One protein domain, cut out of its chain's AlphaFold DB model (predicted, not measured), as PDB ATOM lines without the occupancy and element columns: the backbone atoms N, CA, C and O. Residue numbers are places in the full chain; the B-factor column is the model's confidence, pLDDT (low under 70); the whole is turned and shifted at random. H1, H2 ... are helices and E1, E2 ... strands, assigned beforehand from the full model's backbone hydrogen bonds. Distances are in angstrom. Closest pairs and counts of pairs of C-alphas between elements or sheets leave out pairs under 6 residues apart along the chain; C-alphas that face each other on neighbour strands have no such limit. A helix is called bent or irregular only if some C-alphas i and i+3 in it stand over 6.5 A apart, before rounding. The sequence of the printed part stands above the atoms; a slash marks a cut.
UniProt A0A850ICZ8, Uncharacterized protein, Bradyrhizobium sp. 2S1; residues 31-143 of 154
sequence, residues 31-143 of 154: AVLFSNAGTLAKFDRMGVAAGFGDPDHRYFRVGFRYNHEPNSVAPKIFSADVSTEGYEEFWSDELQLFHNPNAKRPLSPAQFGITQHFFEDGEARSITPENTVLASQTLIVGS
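Overview. This is residues 31 to 143 of the 154 residues of an uncharacterized protein of Bradyrhizobium sp. 2S1 (UniProt A0A850ICZ8). Two small, twisted sheets stand end to end along one elongated body, E1, E4, E5 and E6 at one end and E3, E2 and E7 at the other, with their strands running mostly along its length. Helix H1 covers one face of the three-stranded sheet, and the short H2 sits between the two sheets. The printed part has 113 residues, with two named helices and seven named strands in the order E1 H1 E2 E3 H2 E4 E5 E6 E7, class mixed. The sheet E1 - E4 - E5 - E6 is mixed; E3 - E2 - E7 is antiparallel. The whole is loose, with a radius of gyration of the C-alphas of 16.7 A and spans of 55 by 32 by 20 A.

Along the chain. E1, residues 31 to 35, begins at C-alpha 31 (33.841, 47.992, 4.033) and spans 13.5 A. H1, residues 40 to 52, spans 14.6 A and is irregular: C-alphas 49 and 52 are 7.3 A apart. E2, residues 57 to 65, spans 24.9 A; E3, residues 76 to 81, 16.9 A. H2, residues 91 to 94, spans 6.0 A and E4, residues 95 to 99, 13.0 A. E5, residues 115 to 120, spans 16.4 A; E6, residues 123 to 127, 13.6 A. E7, residues 133 to 142, spans 25.5 A and ends at C-alpha 142 (71.917, 30.164, 1.556).

Arrangement. E1 and E4 are antiparallel at 159 degrees, with N 32 and O 98 2.8 A apart. E4 and E5 are parallel at 19 degrees; N 97 and O 115 are 2.8 A apart. The hairpin E5 and E6 has N 116 and O 127 at 2.8 A. H2 only grazes each sheet; its closest C-alphas to E7 are those of Glu 94 and Val 133, 5.5 A. In the other sheet, the hairpin E2 and E3 has N 63 and O 78 at 3.0 A, and E2 and E7, antiparallel at 162 degrees, have N 60 and O 139 at 2.8 A. H1 is on this sheet, forming two layers, a helix on one face of a sheet, at a height over the sheet of 10.1 A. It lies over E2 and E7, slantwise at 56 degrees to E2 on the local plane; its closest C-alphas to E7 are those of Ala 41 and Thr 138, 6.4 A. In H1, 8 of 9 O i to N i+4 pairs are within hydrogen-bond range; H2 is too short for such a pair. E6 and E7 are apart.

Size, cuts and confidence. The C-alphas farthest apart, those of Lys 104 and Ser 143, are 56.1 A apart. The printed part has no cut. The link from E4 to E5, residues 100 to 114, is long. The mean pLDDT of the printed part is 93.2, and no printed residue is under 70.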
ATOM      1  N   ALA A  31      33.185  49.186   4.543       97.06
ATOM      2  CA  ALA A  31      33.841  47.992   4.033       97.06
ATOM      3  C   ALA A  31      34.787  47.410   5.095       97.06
ATOM      4  O   ALA A  31      35.145  48.088   6.060       97.06
ATOM      5  N   VAL A  32      35.221  46.167   4.893       96.81
ATOM      6  CA  VAL A  32      36.254  45.498   5.693       96.81
ATOM      7  C   VAL A  32      37.470  45.241   4.812       96.81
ATOM      8  O   VAL A  32      37.360  44.567   3.790       96.81
ATOM      9  N   LEU A  33      38.626  45.772   5.209       95.56
ATOM     10  CA  LEU A  33      39.909  45.502   4.562       95.56
ATOM     11  C   LEU A  33      40.591  44.310   5.240       95.56
ATOM     12  O   LEU A  33      40.667  44.247   6.466       95.56
ATOM     13  N   PHE A  34      41.113  43.387   4.442       93.69
ATOM     14  CA  PHE A  34      41.758  42.163   4.893       93.69
ATOM     15  C   PHE A  34      43.057  41.901   4.121       93.69
ATOM     16  O   PHE A  34      43.156  42.181   2.927       93.69
ATOM     17  N   SER A  35      44.045  41.320   4.803       88.50
ATOM     18  CA  SER A  35      45.223  40.711   4.182       88.50
ATOM     19  C   SER A  35      45.629  39.468   4.959       88.50
ATOM     20  O   SER A  35      45.656  39.485   6.188       88.50
ATOM     21  N   ASN A  36      46.022  38.417   4.245       80.25
ATOM     22  CA  ASN A  36      46.706  37.254   4.813       80.25
ATOM     23  C   ASN A  36      48.241  37.354   4.696       80.25
ATOM     24  O   ASN A  36      48.945  36.457   5.153       80.25
ATOM     25  N   ALA A  37      48.765  38.423   4.090       82.69
ATOM     26  CA  ALA A  37      50.171  38.524   3.707       82.69
ATOM     27  C   ALA A  37      51.017  39.450   4.593       82.69
ATOM     28  O   ALA A  37      52.218  39.588   4.364       82.69
ATOM     29  N   GLY A  38      50.424  40.064   5.622       81.31
ATOM     30  CA  GLY A  38      51.125  40.861   6.637       81.31
ATOM     31  C   GLY A  38      51.970  40.015   7.593       81.31
ATOM     32  O   GLY A  38      51.758  40.054   8.800       81.31
ATOM     33  N   THR A  39      52.895  39.219   7.060       87.06
ATOM     34  CA  THR A  39      53.763  38.303   7.812       87.06
ATOM     35  C   THR A  39      55.216  38.764   7.775       87.06
ATOM     36  O   THR A  39      55.605  39.529   6.892       87.06
ATOM     37  N   LEU A  40      56.040  38.255   8.701       91.44
ATOM     38  CA  LEU A  40      57.478  38.552   8.758       91.44
ATOM     39  C   LEU A  40      58.168  38.335   7.403       91.44
ATOM     40  O   LEU A  40      58.943  39.179   6.976       91.44
ATOM     41  N   ALA A  41      57.809  37.266   6.687       92.00
ATOM     42  CA  ALA A  41      58.386  36.956   5.384       92.00
ATOM     43  C   ALA A  41      58.175  38.075   4.348       92.00
ATOM     44  O   ALA A  41      59.034  38.286   3.500       92.00
ATOM     45  N   LYS A  42      57.044  38.798   4.387       92.62
ATOM     46  CA  LYS A  42      56.813  39.939   3.485       92.62
ATOM     47  C   LYS A  42      57.708  41.120   3.826       92.62
ATOM     48  O   LYS A  42      58.319  41.683   2.927       92.62
ATOM     49  N   PHE A  43      57.822  41.457   5.109       92.69
ATOM     50  CA  PHE A  43      58.739  42.509   5.550       92.69
ATOM     51  C   PHE A  43      60.187  42.194   5.169       92.69
ATOM     52  O   PHE A  43      60.893  43.076   4.694       92.69
ATOM     53  N   ASP A  44      60.591  40.935   5.316       93.19
ATOM     54  CA  ASP A  44      61.932  40.463   4.984       93.19
ATOM     55  C   ASP A  44      62.242  40.642   3.487       93.19
ATOM     56  O   ASP A  44      63.198  41.320   3.114       93.19
ATOM     57  N   ARG A  45      61.345  40.173   2.605       95.25
ATOM     58  CA  ARG A  45      61.482  40.390   1.154       95.25
ATOM     59  C   ARG A  45      61.497  41.868   0.767       95.25
ATOM     60  O   ARG A  45      62.286  42.251  -0.090       95.25
ATOM     61  N   MET A  46      60.670  42.704   1.399       94.00
ATOM     62  CA  MET A  46      60.692  44.152   1.155       94.00
ATOM     63  C   MET A  46      62.034  44.780   1.563       94.00
ATOM     64  O   MET A  46      62.509  45.686   0.882       94.00
ATOM     65  N   GLY A  47      62.665  44.289   2.633       93.88
ATOM     66  CA  GLY A  47      64.020  44.684   3.023       93.88
ATOM     67  C   GLY A  47      65.064  44.273   1.985       93.88
ATOM     68  O   GLY A  47      65.869  45.104   1.565       93.88
ATOM     69  N   VAL A  48      65.007  43.024   1.509       94.56
ATOM     70  CA  VAL A  48      65.887  42.514   0.442       94.56
ATOM     71  C   VAL A  48      65.753  43.353  -0.831       94.56
ATOM     72  O   VAL A  48      66.763  43.812  -1.360       94.56
ATOM     73  N   ALA A  49      64.523  43.625  -1.278       93.69
ATOM     74  CA  ALA A  49      64.248  44.454  -2.453       93.69
ATOM     75  C   ALA A  49      64.752  45.904  -2.294       93.69
ATOM     76  O   ALA A  49      65.131  46.544  -3.270       93.69
ATOM     77  N   ALA A  50      64.804  46.416  -1.060       92.75
ATOM     78  CA  ALA A  50      65.365  47.725  -0.731       92.75
ATOM     79  C   ALA A  50      66.900  47.728  -0.556       92.75
ATOM     80  O   ALA A  50      67.468  48.758  -0.195       92.75
ATOM     81  N   GLY A  51      67.580  46.603  -0.807       92.38
ATOM     82  CA  GLY A  51      69.040  46.489  -0.735       92.38
ATOM     83  C   GLY A  51      69.593  46.082   0.634       92.38
ATOM     84  O   GLY A  51      70.804  46.119   0.827       92.38
ATOM     85  N   PHE A  52      68.738  45.669   1.574       92.75
ATOM     86  CA  PHE A  52      69.150  45.155   2.890       92.75
ATOM     87  C   PHE A  52      69.291  43.626   2.923       92.75
ATOM     88  O   PHE A  52      69.324  43.031   3.998       92.75
ATOM     89  N   GLY A  53      69.336  42.982   1.756       90.25
ATOM     90  CA  GLY A  53      69.548  41.544   1.651       90.25
ATOM     91  C   GLY A  53      70.989  41.145   1.962       90.25
ATOM     92  O   GLY A  53      71.931  41.882   1.680       90.25
ATOM     93  N   ASP A  54      71.149  39.952   2.523       90.19
ATOM     94  CA  ASP A  54      72.450  39.314   2.709       90.19
ATOM     95  C   ASP A  54      72.929  38.722   1.362       90.19
ATOM     96  O   ASP A  54      72.162  37.989   0.729       90.19
ATOM     97  N   PRO A  55      74.158  39.021   0.892       88.31
ATOM     98  CA  PRO A  55      74.666  38.527  -0.391       88.31
ATOM     99  C   PRO A  55      74.814  36.998  -0.455       88.31
ATOM    100  O   PRO A  55      74.791  36.437  -1.554       88.31
ATOM    101  N   ASP A  56      74.923  36.325   0.692       92.81
ATOM    102  CA  ASP A  56      75.002  34.868   0.799       92.81
ATOM    103  C   ASP A  56      73.619  34.204   0.810       92.81
ATOM    104  O   ASP A  56      73.508  32.981   0.855       92.81
ATOM    105  N   HIS A  57      72.537  34.984   0.729       93.06
ATOM    106  CA  HIS A  57      71.173  34.472   0.732       93.06
ATOM    107  C   HIS A  57      70.390  34.923  -0.502       93.06
ATOM    108  O   HIS A  57      70.349  36.090  -0.883       93.06
ATOM    109  N   ARG A  58      69.685  33.974  -1.117       93.75
ATOM    110  CA  ARG A  58      68.743  34.215  -2.214       93.75
ATOM    111  C   ARG A  58      67.320  34.010  -1.730       93.75
ATOM    112  O   ARG A  58      67.010  33.004  -1.091       93.75
ATOM    113  N   TYR A  59      66.451  34.947  -2.086       96.19
ATOM    114  CA  TYR A  59      65.047  34.952  -1.703       96.19
ATOM    115  C   TYR A  59      64.185  34.723  -2.935       96.19
ATOM    116  O   TYR A  59      64.240  35.492  -3.891       96.19
ATOM    117  N   PHE A  60      63.344  33.696  -2.892       96.62
ATOM    118  CA  PHE A  60      62.371  33.419  -3.940       96.62
ATOM    119  C   PHE A  60      60.957  33.534  -3.389       96.62
ATOM    120  O   PHE A  60      60.596  32.853  -2.426       96.62
ATOM    121  N   ARG A  61      60.126  34.357  -4.029       96.81
ATOM    122  CA  ARG A  61      58.681  34.374  -3.787       96.81
ATOM    123  C   ARG A  61      58.014  33.441  -4.784       96.81
ATOM    124  O   ARG A  61      58.056  33.693  -5.985       96.81
ATOM    125  N   VAL A  62      57.382  32.385  -4.283       97.12
ATOM    126  CA  VAL A  62      56.697  31.377  -5.104       97.12
ATOM    127  C   VAL A  62      55.237  31.312  -4.696       97.12
ATOM    128  O   VAL A  62      54.930  31.314  -3.503       97.12
ATOM    129  N   GLY A  63      54.321  31.256  -5.657       95.81
ATOM    130  CA  GLY A  63      52.906  31.231  -5.322       95.81
ATOM    131  C   GLY A  63      51.956  31.213  -6.505       95.81
ATOM    132  O   GLY A  63      52.289  30.797  -7.615       95.81
ATOM    133  N   PHE A  64      50.748  31.685  -6.222       96.50
ATOM    134  CA  PHE A  64      49.595  31.645  -7.102       96.50
ATOM    135  C   PHE A  64      49.047  33.056  -7.300       96.50
ATOM    136  O   PHE A  64      48.702  33.733  -6.331       96.50
ATOM    137  N   ARG A  65      48.937  33.487  -8.554       95.81
ATOM    138  CA  ARG A  65      48.192  34.681  -8.957       95.81
ATOM    139  C   ARG A  65      46.810  34.308  -9.461       95.81
ATOM    140  O   ARG A  65      46.594  33.192  -9.944       95.81
ATOM    141  N   TYR A  66      45.886  35.256  -9.364       95.06
ATOM    142  CA  TYR A  66      44.598  35.122 -10.024       95.06
ATOM    143  C   TYR A  66      44.800  34.964 -11.537       95.06
ATOM    144  O   TYR A  66      45.708  35.556 -12.119       95.06
ATOM    145  N   ASN A  67      43.988  34.112 -12.158       95.88
ATOM    146  CA  ASN A  67      44.048  33.861 -13.589       95.88
ATOM    147  C   ASN A  67      42.840  34.517 -14.263       95.88
ATOM    148  O   ASN A  67      41.711  34.084 -14.047       95.88
ATOM    149  N   HIS A  68      43.094  35.562 -15.052       93.56
ATOM    150  CA  HIS A  68      42.062  36.355 -15.731       93.56
ATOM    151  C   HIS A  68      41.528  35.714 -17.014       93.56
ATOM    152  O   HIS A  68      40.560  36.215 -17.582       93.56
ATOM    153  N   GLU A  69      42.115  34.599 -17.458       94.12
ATOM    154  CA  GLU A  69      41.616  33.880 -18.629       94.12
ATOM    155  C   GLU A  69      40.176  33.382 -18.399       94.12
ATOM    156  O   GLU A  69      39.894  32.757 -17.364       94.12
ATOM    157  N   PRO A  70      39.250  33.616 -19.351       92.19
ATOM    158  CA  PRO A  70      37.867  33.176 -19.222       92.19
ATOM    159  C   PRO A  70      37.759  31.678 -18.917       92.19
ATOM    160  O   PRO A  70      38.398  30.850 -19.564       92.19
ATOM    161  N   ASN A  71      36.898  31.321 -17.961       89.69
ATOM    162  CA  ASN A  71      36.665  29.943 -17.504       89.69
ATOM    163  C   ASN A  71      37.887  29.244 -16.885       89.69
ATOM    164  O   ASN A  71      37.888  28.017 -16.754       89.69
ATOM    165  N   SER A  72      38.917  29.991 -16.482       91.38
ATOM    166  CA  SER A  72      40.030  29.389 -15.766       91.38
ATOM    167  C   SER A  72      39.597  28.863 -14.398       91.38
ATOM    168  O   SER A  72      39.025  29.578 -13.577       91.38
ATOM    169  N   VAL A  73      39.904  27.592 -14.148       92.44
ATOM    170  CA  VAL A  73      39.658  26.913 -12.864       92.44
ATOM    171  C   VAL A  73      40.919  26.815 -12.006       92.44
ATOM    172  O   VAL A  73      40.862  26.322 -10.881       92.44
ATOM    173  N   ALA A  74      42.066  27.251 -12.540       94.88
ATOM    174  CA  ALA A  74      43.367  27.119 -11.903       94.88
ATOM    175  C   ALA A  74      44.110  28.465 -11.869       94.88
ATOM    176  O   ALA A  74      44.114  29.208 -12.857       94.88
ATOM    177  N   PRO A  75      44.788  28.779 -10.754       95.75
ATOM    178  CA  PRO A  75      45.572  29.998 -10.652       95.75
ATOM    179  C   PRO A  75      46.808  29.964 -11.558       95.75
ATOM    180  O   PRO A  75      47.292  28.902 -11.954       95.75
ATOM    181  N   LYS A  76      47.373  31.141 -11.836       96.62
ATOM    182  CA  LYS A  76      48.644  31.272 -12.552       96.62
ATOM    183  C   LYS A  76      49.798  31.107 -11.563       96.62
ATOM    184  O   LYS A  76      49.935  31.897 -10.629       96.62
ATOM    185  N   ILE A  77      50.623  30.082 -11.748       96.69
ATOM    186  CA  ILE A  77      51.802  29.849 -10.901       96.69
ATOM    187  C   ILE A  77      52.857  30.913 -11.211       96.69
ATOM    188  O   ILE A  77      53.064  31.267 -12.373       96.69
ATOM    189  N   PHE A  78      53.543  31.409 -10.183       95.94
ATOM    190  CA  PHE A  78      54.700  32.275 -10.357       95.94
ATOM    191  C   PHE A  78      55.839  31.931  -9.400       95.94
ATOM    192  O   PHE A  78      55.625  31.395  -8.313       95.94
ATOM    193  N   SER A  79      57.046  32.295  -9.823       96.44
ATOM    194  CA  SER A  79      58.266  32.323  -9.023       96.44
ATOM    195  C   SER A  79      59.037  33.584  -9.403       96.44
ATOM    196  O   SER A  79      59.098  33.920 -10.587       96.44
ATOM    197  N   ALA A  80      59.576  34.297  -8.422       96.38
ATOM    198  CA  ALA A  80      60.377  35.496  -8.635       96.38
ATOM    199  C   ALA A  80      61.554  35.522  -7.657       96.38
ATOM    200  O   ALA A  80      61.354  35.293  -6.463       96.38
ATOM    201  N   ASP A  81      62.753  35.814  -8.163       95.69
ATOM    202  CA  ASP A  81      63.917  36.137  -7.333       95.69
ATOM    203  C   ASP A  81      63.797  37.599  -6.879       95.69
ATOM    204  O   ASP A  81      63.798  38.518  -7.700       95.69
ATOM    205  N   VAL A  82      63.674  37.785  -5.567       96.44
ATOM    206  CA  VAL A  82      63.464  39.078  -4.899       96.44
ATOM    207  C   VAL A  82      64.683  39.994  -5.040       96.44
ATOM    208  O   VAL A  82      64.547  41.209  -4.977       96.44
ATOM    209  N   SER A  83      65.872  39.423  -5.255       88.81
ATOM    210  CA  SER A  83      67.124  40.169  -5.444       88.81
ATOM    211  C   SER A  83      67.343  40.655  -6.883       88.81
ATOM    212  O   SER A  83      68.337  41.325  -7.163       88.81
ATOM    213  N   THR A  84      66.445  40.310  -7.811       91.75
ATOM    214  CA  THR A  84      66.574  40.713  -9.217       91.75
ATOM    215  C   THR A  84      66.308  42.207  -9.375       91.75
ATOM    216  O   THR A  84      65.345  42.733  -8.818       91.75
ATOM    217  N   GLU A  85      67.126  42.886 -10.181       89.31
ATOM    218  CA  GLU A  85      66.903  44.291 -10.529       89.31
ATOM    219  C   GLU A  85      65.503  44.484 -11.135       89.31
ATOM    220  O   GLU A  85      65.103  43.768 -12.054       89.31
ATOM    221  N   GLY A  86      64.743  45.441 -10.595       89.56
ATOM    222  CA  GLY A  86      63.359  45.692 -11.007       89.56
ATOM    223  C   GLY A  86      62.318  44.758 -10.381       89.56
ATOM    224  O   GLY A  86      61.165  44.778 -10.812       89.56
ATOM    225  N   TYR A  87      62.676  43.944  -9.379       94.44
ATOM    226  CA  TYR A  87      61.679  43.251  -8.565       94.44
ATOM    227  C   TYR A  87      60.804  44.263  -7.816       94.44
ATOM    228  O   TYR A  87      61.294  45.059  -7.016       94.44
ATOM    229  N   GLU A  88      59.494  44.178  -8.035       91.50
ATOM    230  CA  GLU A  88      58.500  44.961  -7.312       91.50
ATOM    231  C   GLU A  88      57.419  44.043  -6.738       91.50
ATOM    232  O   GLU A  88      56.907  43.135  -7.402       91.50
ATOM    233  N   GLU A  89      57.046  44.302  -5.489       92.06
ATOM    234  CA  GLU A  89      55.826  43.781  -4.889       92.06
ATOM    235  C   GLU A  89      55.147  44.866  -4.061       92.06
ATOM    236  O   GLU A  89      55.806  45.694  -3.428       92.06
ATOM    237  N   PHE A  90      53.818  44.838  -4.025       91.88
ATOM    238  CA  PHE A  90      53.038  45.845  -3.324       91.88
ATOM    239  C   PHE A  90      52.153  45.222  -2.247       91.88
ATOM    240  O   PHE A  90      51.809  44.035  -2.247       91.88
ATOM    241  N   TRP A  91      51.736  46.044  -1.284       90.50
ATOM    242  CA  TRP A  91      50.685  45.649  -0.346       90.50
ATOM    243  C   TRP A  91      49.376  45.354  -1.080       90.50
ATOM    244  O   TRP A  91      48.712  44.372  -0.756       90.50
ATOM    245  N   SER A  92      49.063  46.141  -2.112       92.44
ATOM    246  CA  SER A  92      47.863  46.009  -2.943       92.44
ATOM    247  C   SER A  92      47.693  44.642  -3.595       92.44
ATOM    248  O   SER A  92      46.555  44.226  -3.796       92.44
ATOM    249  N   ASP A  93      48.789  43.930  -3.871       93.50
ATOM    250  CA  ASP A  93      48.752  42.622  -4.535       93.50
ATOM    251  C   ASP A  93      48.020  41.560  -3.700       93.50
ATOM    252  O   ASP A  93      47.530  40.577  -4.243       93.50
ATOM    253  N   GLU A  94      47.952  41.743  -2.378       93.38
ATOM    254  CA  GLU A  94      47.430  40.763  -1.411       93.38
ATOM    255  C   GLU A  94      46.403  41.389  -0.449       93.38
ATOM    256  O   GLU A  94      46.096  40.833   0.613       93.38
ATOM    257  N   LEU A  95      45.900  42.580  -0.787       94.75
ATOM    258  CA  LEU A  95      44.816  43.235  -0.064       94.75
ATOM    259  C   LEU A  95      43.470  42.891  -0.699       94.75
ATOM    260  O   LEU A  95      43.298  42.939  -1.919       94.75
ATOM    261  N   GLN A  96      42.505  42.588   0.162       95.56
ATOM    262  CA  GLN A  96      41.127  42.290  -0.203       95.56
ATOM    263  C   GLN A  96      40.187  43.220   0.554       95.56
ATOM    264  O   GLN A  96      40.319  43.398   1.764       95.56
ATOM    265  N   LEU A  97      39.226  43.805  -0.149       97.06
ATOM    266  CA  LEU A  97      38.239  44.715   0.415       97.06
ATOM    267  C   LEU A  97      36.836  44.149   0.229       97.06
ATOM    268  O   LEU A  97      36.374  43.982  -0.893       97.06
ATOM    269  N   PHE A  98      36.137  43.891   1.326       97.00
ATOM    270  CA  PHE A  98      34.760  43.409   1.320       97.00
ATOM    271  C   PHE A  98      33.819  44.586   1.546       97.00
ATOM    272  O   PHE A  98      33.810  45.171   2.630       97.00
ATOM    273  N   HIS A  99      33.041  44.950   0.530       97.25
ATOM    274  CA  HIS A  99      32.100  46.068   0.603       97.25
ATOM    275  C   HIS A  99      30.854  45.697   1.397       97.25
ATOM    276  O   HIS A  99      30.299  44.612   1.218       97.25
ATOM    277  N   ASN A 100      30.402  46.613   2.253       96.38
ATOM    278  CA  ASN A 100      29.151  46.451   2.976       96.38
ATOM    279  C   ASN A 100      27.973  46.947   2.114       96.38
ATOM    280  O   ASN A 100      27.871  48.158   1.892       96.38
ATOM    281  N   PRO A 101      27.045  46.069   1.685       94.06
ATOM    282  CA  PRO A 101      25.879  46.483   0.901       94.06
ATOM    283  C   PRO A 101      24.901  47.371   1.692       94.06
ATOM    284  O   PRO A 101      24.122  48.110   1.101       94.06
ATOM    285  N   ASN A 102      24.965  47.340   3.026       94.88
ATOM    286  CA  ASN A 102      24.079  48.077   3.926       94.88
ATOM    287  C   ASN A 102      24.694  49.398   4.431       94.88
ATOM    288  O   ASN A 102      24.155  50.013   5.350       94.88
ATOM    289  N   ALA A 103      25.844  49.836   3.905       97.06
ATOM    290  CA  ALA A 103      26.545  51.013   4.417       97.06
ATOM    291  C   ALA A 103      25.770  52.328   4.197       97.06
ATOM    292  O   ALA A 103      25.416  52.679   3.075       97.06
ATOM    293  N   LYS A 104      25.641  53.154   5.246       98.06
ATOM    294  CA  LYS A 104      25.149  54.546   5.172       98.06
ATOM    295  C   LYS A 104      26.029  55.437   4.296       98.06
ATOM    296  O   LYS A 104      25.563  56.438   3.761       98.06
ATOM    297  N   ARG A 105      27.324  55.119   4.213       97.31
ATOM    298  CA  ARG A 105      28.321  55.825   3.399       97.31
ATOM    299  C   ARG A 105      29.105  54.790   2.588       97.31
ATOM    300  O   ARG A 105      30.159  54.358   3.057       97.31
ATOM    301  N   PRO A 106      28.583  54.332   1.438       95.75
ATOM    302  CA  PRO A 106      29.258  53.330   0.618       95.75
ATOM    303  C   PRO A 106      30.634  53.818   0.159       95.75
ATOM    304  O   PRO A 106      30.808  55.002  -0.142       95.75
ATOM    305  N   LEU A 107      31.611  52.912   0.112       95.19
ATOM    306  CA  LEU A 107      32.947  53.226  -0.382       95.19
ATOM    307  C   LEU A 107      32.976  53.083  -1.905       95.19
ATOM    308  O   LEU A 107      32.511  52.079  -2.439       95.19
ATOM    309  N   SER A 108      33.522  54.072  -2.613       94.69
ATOM    310  CA  SER A 108      33.586  54.003  -4.074       94.69
ATOM    311  C   SER A 108      34.676  53.017  -4.512       94.69
ATOM    312  O   SER A 108      35.834  53.187  -4.115       94.69
ATOM    313  N   PRO A 109      34.365  52.030  -5.378       92.44
ATOM    314  CA  PRO A 109      35.363  51.075  -5.860       92.44
ATOM    315  C   PRO A 109      36.530  51.727  -6.602       92.44
ATOM    316  O   PRO A 109      37.648  51.223  -6.558       92.44
ATOM    317  N   ALA A 110      36.294  52.879  -7.238       92.88
ATOM    318  CA  ALA A 110      37.307  53.611  -7.996       92.88
ATOM    319  C   ALA A 110      38.453  54.163  -7.125       92.88
ATOM    320  O   ALA A 110      39.469  54.599  -7.658       92.88
ATOM    321  N   GLN A 111      38.304  54.166  -5.796       89.12
ATOM    322  CA  GLN A 111      39.317  54.687  -4.875       89.12
ATOM    323  C   GLN A 111      40.452  53.694  -4.590       89.12
ATOM    324  O   GLN A 111      41.464  54.096  -4.019       89.12
ATOM    325  N   PHE A 112      40.306  52.416  -4.963       89.94
ATOM    326  CA  PHE A 112      41.272  51.373  -4.620       89.94
ATOM    327  C   PHE A 112      41.628  50.487  -5.816       89.94
ATOM    328  O   PHE A 112      40.756  49.972  -6.510       89.94
ATOM    329  N   GLY A 113      42.925  50.237  -6.002       91.69
ATOM    330  CA  GLY A 113      43.466  49.290  -6.985       91.69
ATOM    331  C   GLY A 113      43.748  47.900  -6.404       91.69
ATOM    332  O   GLY A 113      44.763  47.306  -6.743       91.69
ATOM    333  N   ILE A 114      42.910  47.419  -5.481       95.88
ATOM    334  CA  ILE A 114      43.067  46.124  -4.784       95.88
ATOM    335  C   ILE A 114      41.936  45.169  -5.162       95.88
ATOM    336  O   ILE A 114      40.993  45.580  -5.836       95.88
ATOM    337  N   THR A 115      42.002  43.910  -4.725       96.50
ATOM    338  CA  THR A 115      40.873  42.989  -4.916       96.50
ATOM    339  C   THR A 115      39.679  43.466  -4.098       96.50
ATOM    340  O   THR A 115      39.813  43.757  -2.910       96.50
ATOM    341  N   GLN A 116      38.508  43.554  -4.718       97.38
ATOM    342  CA  GLN A 116      37.288  44.030  -4.072       97.38
ATOM    343  C   GLN A 116      36.168  43.017  -4.255       97.38
ATOM    344  O   GLN A 116      35.938  42.543  -5.363       97.38
ATOM    345  N   HIS A 117      35.445  42.728  -3.180       96.69
ATOM    346  CA  HIS A 117      34.342  41.780  -3.136       96.69
ATOM    347  C   HIS A 117      33.045  42.502  -2.787       96.69
ATOM    348  O   HIS A 117      33.011  43.340  -1.883       96.69
ATOM    349  N   PHE A 118      31.970  42.136  -3.474       95.75
ATOM    350  CA  PHE A 118      30.627  42.651  -3.243       95.75
ATOM    351  C   PHE A 118      29.643  41.490  -3.169       95.75
ATOM    352  O   PHE A 118      29.860  40.436  -3.773       95.75
ATOM    353  N   PHE A 119      28.545  41.719  -2.461       91.38
ATOM    354  CA  PHE A 119      27.419  40.803  -2.411       91.38
ATOM    355  C   PHE A 119      26.150  41.589  -2.734       91.38
ATOM    356  O   PHE A 119      25.703  42.399  -1.923       91.38
ATOM    357  N   GLU A 120      25.619  41.392  -3.936       85.69
ATOM    358  CA  GLU A 120      24.477  42.136  -4.480       85.69
ATOM    359  C   GLU A 120      23.494  41.143  -5.101       85.69
ATOM    360  O   GLU A 120      23.910  40.171  -5.723       85.69
ATOM    361  N   ASP A 121      22.196  41.338  -4.865       84.88
ATOM    362  CA  ASP A 121      21.118  40.481  -5.391       84.88
ATOM    363  C   ASP A 121      21.281  38.973  -5.100       84.88
ATOM    364  O   ASP A 121      20.788  38.111  -5.824       84.88
ATOM    365  N   GLY A 122      21.947  38.640  -3.989       83.44
ATOM    366  CA  GLY A 122      22.212  37.256  -3.584       83.44
ATOM    367  C   GLY A 122      23.415  36.613  -4.277       83.44
ATOM    368  O   GLY A 122      23.697  35.439  -4.027       83.44
ATOM    369  N   GLU A 123      24.145  37.369  -5.095       87.12
ATOM    370  CA  GLU A 123      25.314  36.911  -5.833       87.12
ATOM    371  C   GLU A 123      26.599  37.591  -5.347       87.12
ATOM    372  O   GLU A 123      26.640  38.778  -5.013       87.12
ATOM    373  N   ALA A 124      27.682  36.814  -5.306       90.31
ATOM    374  CA  ALA A 124      29.011  37.331  -5.023       90.31
ATOM    375  C   ALA A 124      29.672  37.777  -6.329       90.31
ATOM    376  O   ALA A 124      29.811  36.987  -7.263       90.31
ATOM    377  N   ARG A 125      30.149  39.021  -6.367       93.25
ATOM    378  CA  ARG A 125      30.950  39.552  -7.478       93.25
ATOM    379  C   ARG A 125      32.274  40.091  -6.959       93.25
ATOM    380  O   ARG A 125      32.358  40.547  -5.819       93.25
ATOM    381  N   SER A 126      33.305  40.064  -7.798       94.50
ATOM    382  CA  SER A 126      34.620  40.600  -7.440       94.50
ATOM    383  C   SER A 126      35.232  41.415  -8.571       94.50
ATOM    384  O   SER A 126      35.036  41.102  -9.742       94.50
ATOM    385  N   ILE A 127      35.987  42.445  -8.202       94.75
ATOM    386  CA  ILE A 127      36.931  43.141  -9.075       94.75
ATOM    387  C   ILE A 127      38.320  42.693  -8.636       94.75
ATOM    388  O   ILE A 127      38.673  42.859  -7.470       94.75
ATOM    389  N   THR A 128      39.101  42.147  -9.560       94.94
ATOM    390  CA  THR A 128      40.416  41.583  -9.254       94.94
ATOM    391  C   THR A 128      41.457  42.242 -10.161       94.94
ATOM    392  O   THR A 128      41.351  42.116 -11.376       94.94
ATOM    393  N   PRO A 129      42.442  42.979  -9.625       94.12
ATOM    394  CA  PRO A 129      43.547  43.517 -10.419       94.12
ATOM    395  C   PRO A 129      44.443  42.427 -11.027       94.12
ATOM    396  O   PRO A 129      44.515  41.308 -10.509       94.12
ATOM    397  N   GLU A 130      45.188  42.771 -12.081       90.81
ATOM    398  CA  GLU A 130      46.064  41.844 -12.825       90.81
ATOM    399  C   GLU A 130      47.091  41.135 -11.923       90.81
ATOM    400  O   GLU A 130      47.249  39.918 -11.979       90.81
ATOM    401  N   ASN A 131      47.733  41.878 -11.017       91.19
ATOM    402  CA  ASN A 131      48.817  41.369 -10.168       91.19
ATOM    403  C   ASN A 131      48.354  40.698  -8.867       91.19
ATOM    404  O   ASN A 131      49.185  40.404  -8.008       91.19
ATOM    405  N   THR A 132      47.056  40.422  -8.717       95.00
ATOM    406  CA  THR A 132      46.511  39.828  -7.489       95.00
ATOM    407  C   THR A 132      47.174  38.491  -7.172       95.00
ATOM    408  O   THR A 132      47.082  37.530  -7.941       95.00
ATOM    409  N   VAL A 133      47.796  38.413  -6.000       95.12
ATOM    410  CA  VAL A 133      48.377  37.202  -5.432       95.12
ATOM    411  C   VAL A 133      47.373  36.578  -4.468       95.12
ATOM    412  O   VAL A 133      46.929  37.195  -3.505       95.12
ATOM    413  N   LEU A 134      47.014  35.326  -4.737       93.88
ATOM    414  CA  LEU A 134      46.078  34.550  -3.924       93.88
ATOM    415  C   LEU A 134      46.774  33.968  -2.692       93.88
ATOM    416  O   LEU A 134      46.232  33.973  -1.587       93.88
ATOM    417  N   ALA A 135      47.985  33.453  -2.899       93.00
ATOM    418  CA  ALA A 135      48.853  32.938  -1.854       93.00
ATOM    419  C   ALA A 135      50.297  32.904  -2.357       93.00
ATOM    420  O   ALA A 135      50.548  32.672  -3.543       93.00
ATOM    421  N   SER A 136      51.252  33.088  -1.451       94.94
ATOM    422  CA  SER A 136      52.666  32.878  -1.741       94.94
ATOM    423  C   SER A 136      53.428  32.423  -0.501       94.94
ATOM    424  O   SER A 136      52.971  32.594   0.629       94.94
ATOM    425  N   GLN A 137      54.591  31.833  -0.731       95.31
ATOM    426  CA  GLN A 137      55.576  31.488   0.282       95.31
ATOM    427  C   GLN A 137      56.934  32.068  -0.110       95.31
ATOM    428  O   GLN A 137      57.201  32.320  -1.289       95.31
ATOM    429  N   THR A 138      57.788  32.288   0.886       96.56
ATOM    430  CA  THR A 138      59.176  32.713   0.676       96.56
ATOM    431  C   THR A 138      60.093  31.529   0.896       96.56
ATOM    432  O   THR A 138      60.021  30.879   1.936       96.56
ATOM    433  N   LEU A 139      60.940  31.256  -0.087       96.69
ATOM    434  CA  LEU A 139      62.034  30.308   0.026       96.69
ATOM    435  C   LEU A 139      63.321  31.110   0.184       96.69
ATOM    436  O   LEU A 139      63.601  31.980  -0.638       96.69
ATOM    437  N   ILE A 140      64.081  30.807   1.230       95.50
ATOM    438  CA  ILE A 140      65.388  31.409   1.490       95.50
ATOM    439  C   ILE A 140      66.429  30.319   1.273       95.50
ATOM    440  O   ILE A 140      66.337  29.245   1.869       95.50
ATOM    441  N   VAL A 141      67.387  30.578   0.391       94.25
ATOM    442  CA  VAL A 141      68.455  29.641   0.037       94.25
ATOM    443  C   VAL A 141      69.789  30.304   0.340       94.25
ATOM    444  O   VAL A 141      70.109  31.322  -0.266       94.25
ATOM    445  N   GLY A 142      70.552  29.730   1.267       91.44
ATOM    446  CA  GLY A 142      71.917  30.164   1.556       91.44
ATOM    447  C   GLY A 142      72.926  29.538   0.592       91.44
ATOM    448  O   GLY A 142      72.784  28.372   0.207       91.44
ATOM    449  N   SER A 143      73.958  30.287   0.215       83.44
ATOM    450  CA  SER A 143      75.186  29.722  -0.333       83.44
ATOM    451  C   SER A 143      75.943  29.002   0.785       83.44
ATOM    452  O   SER A 143      76.060  29.485   1.908       83.44
TER     453      SER A 143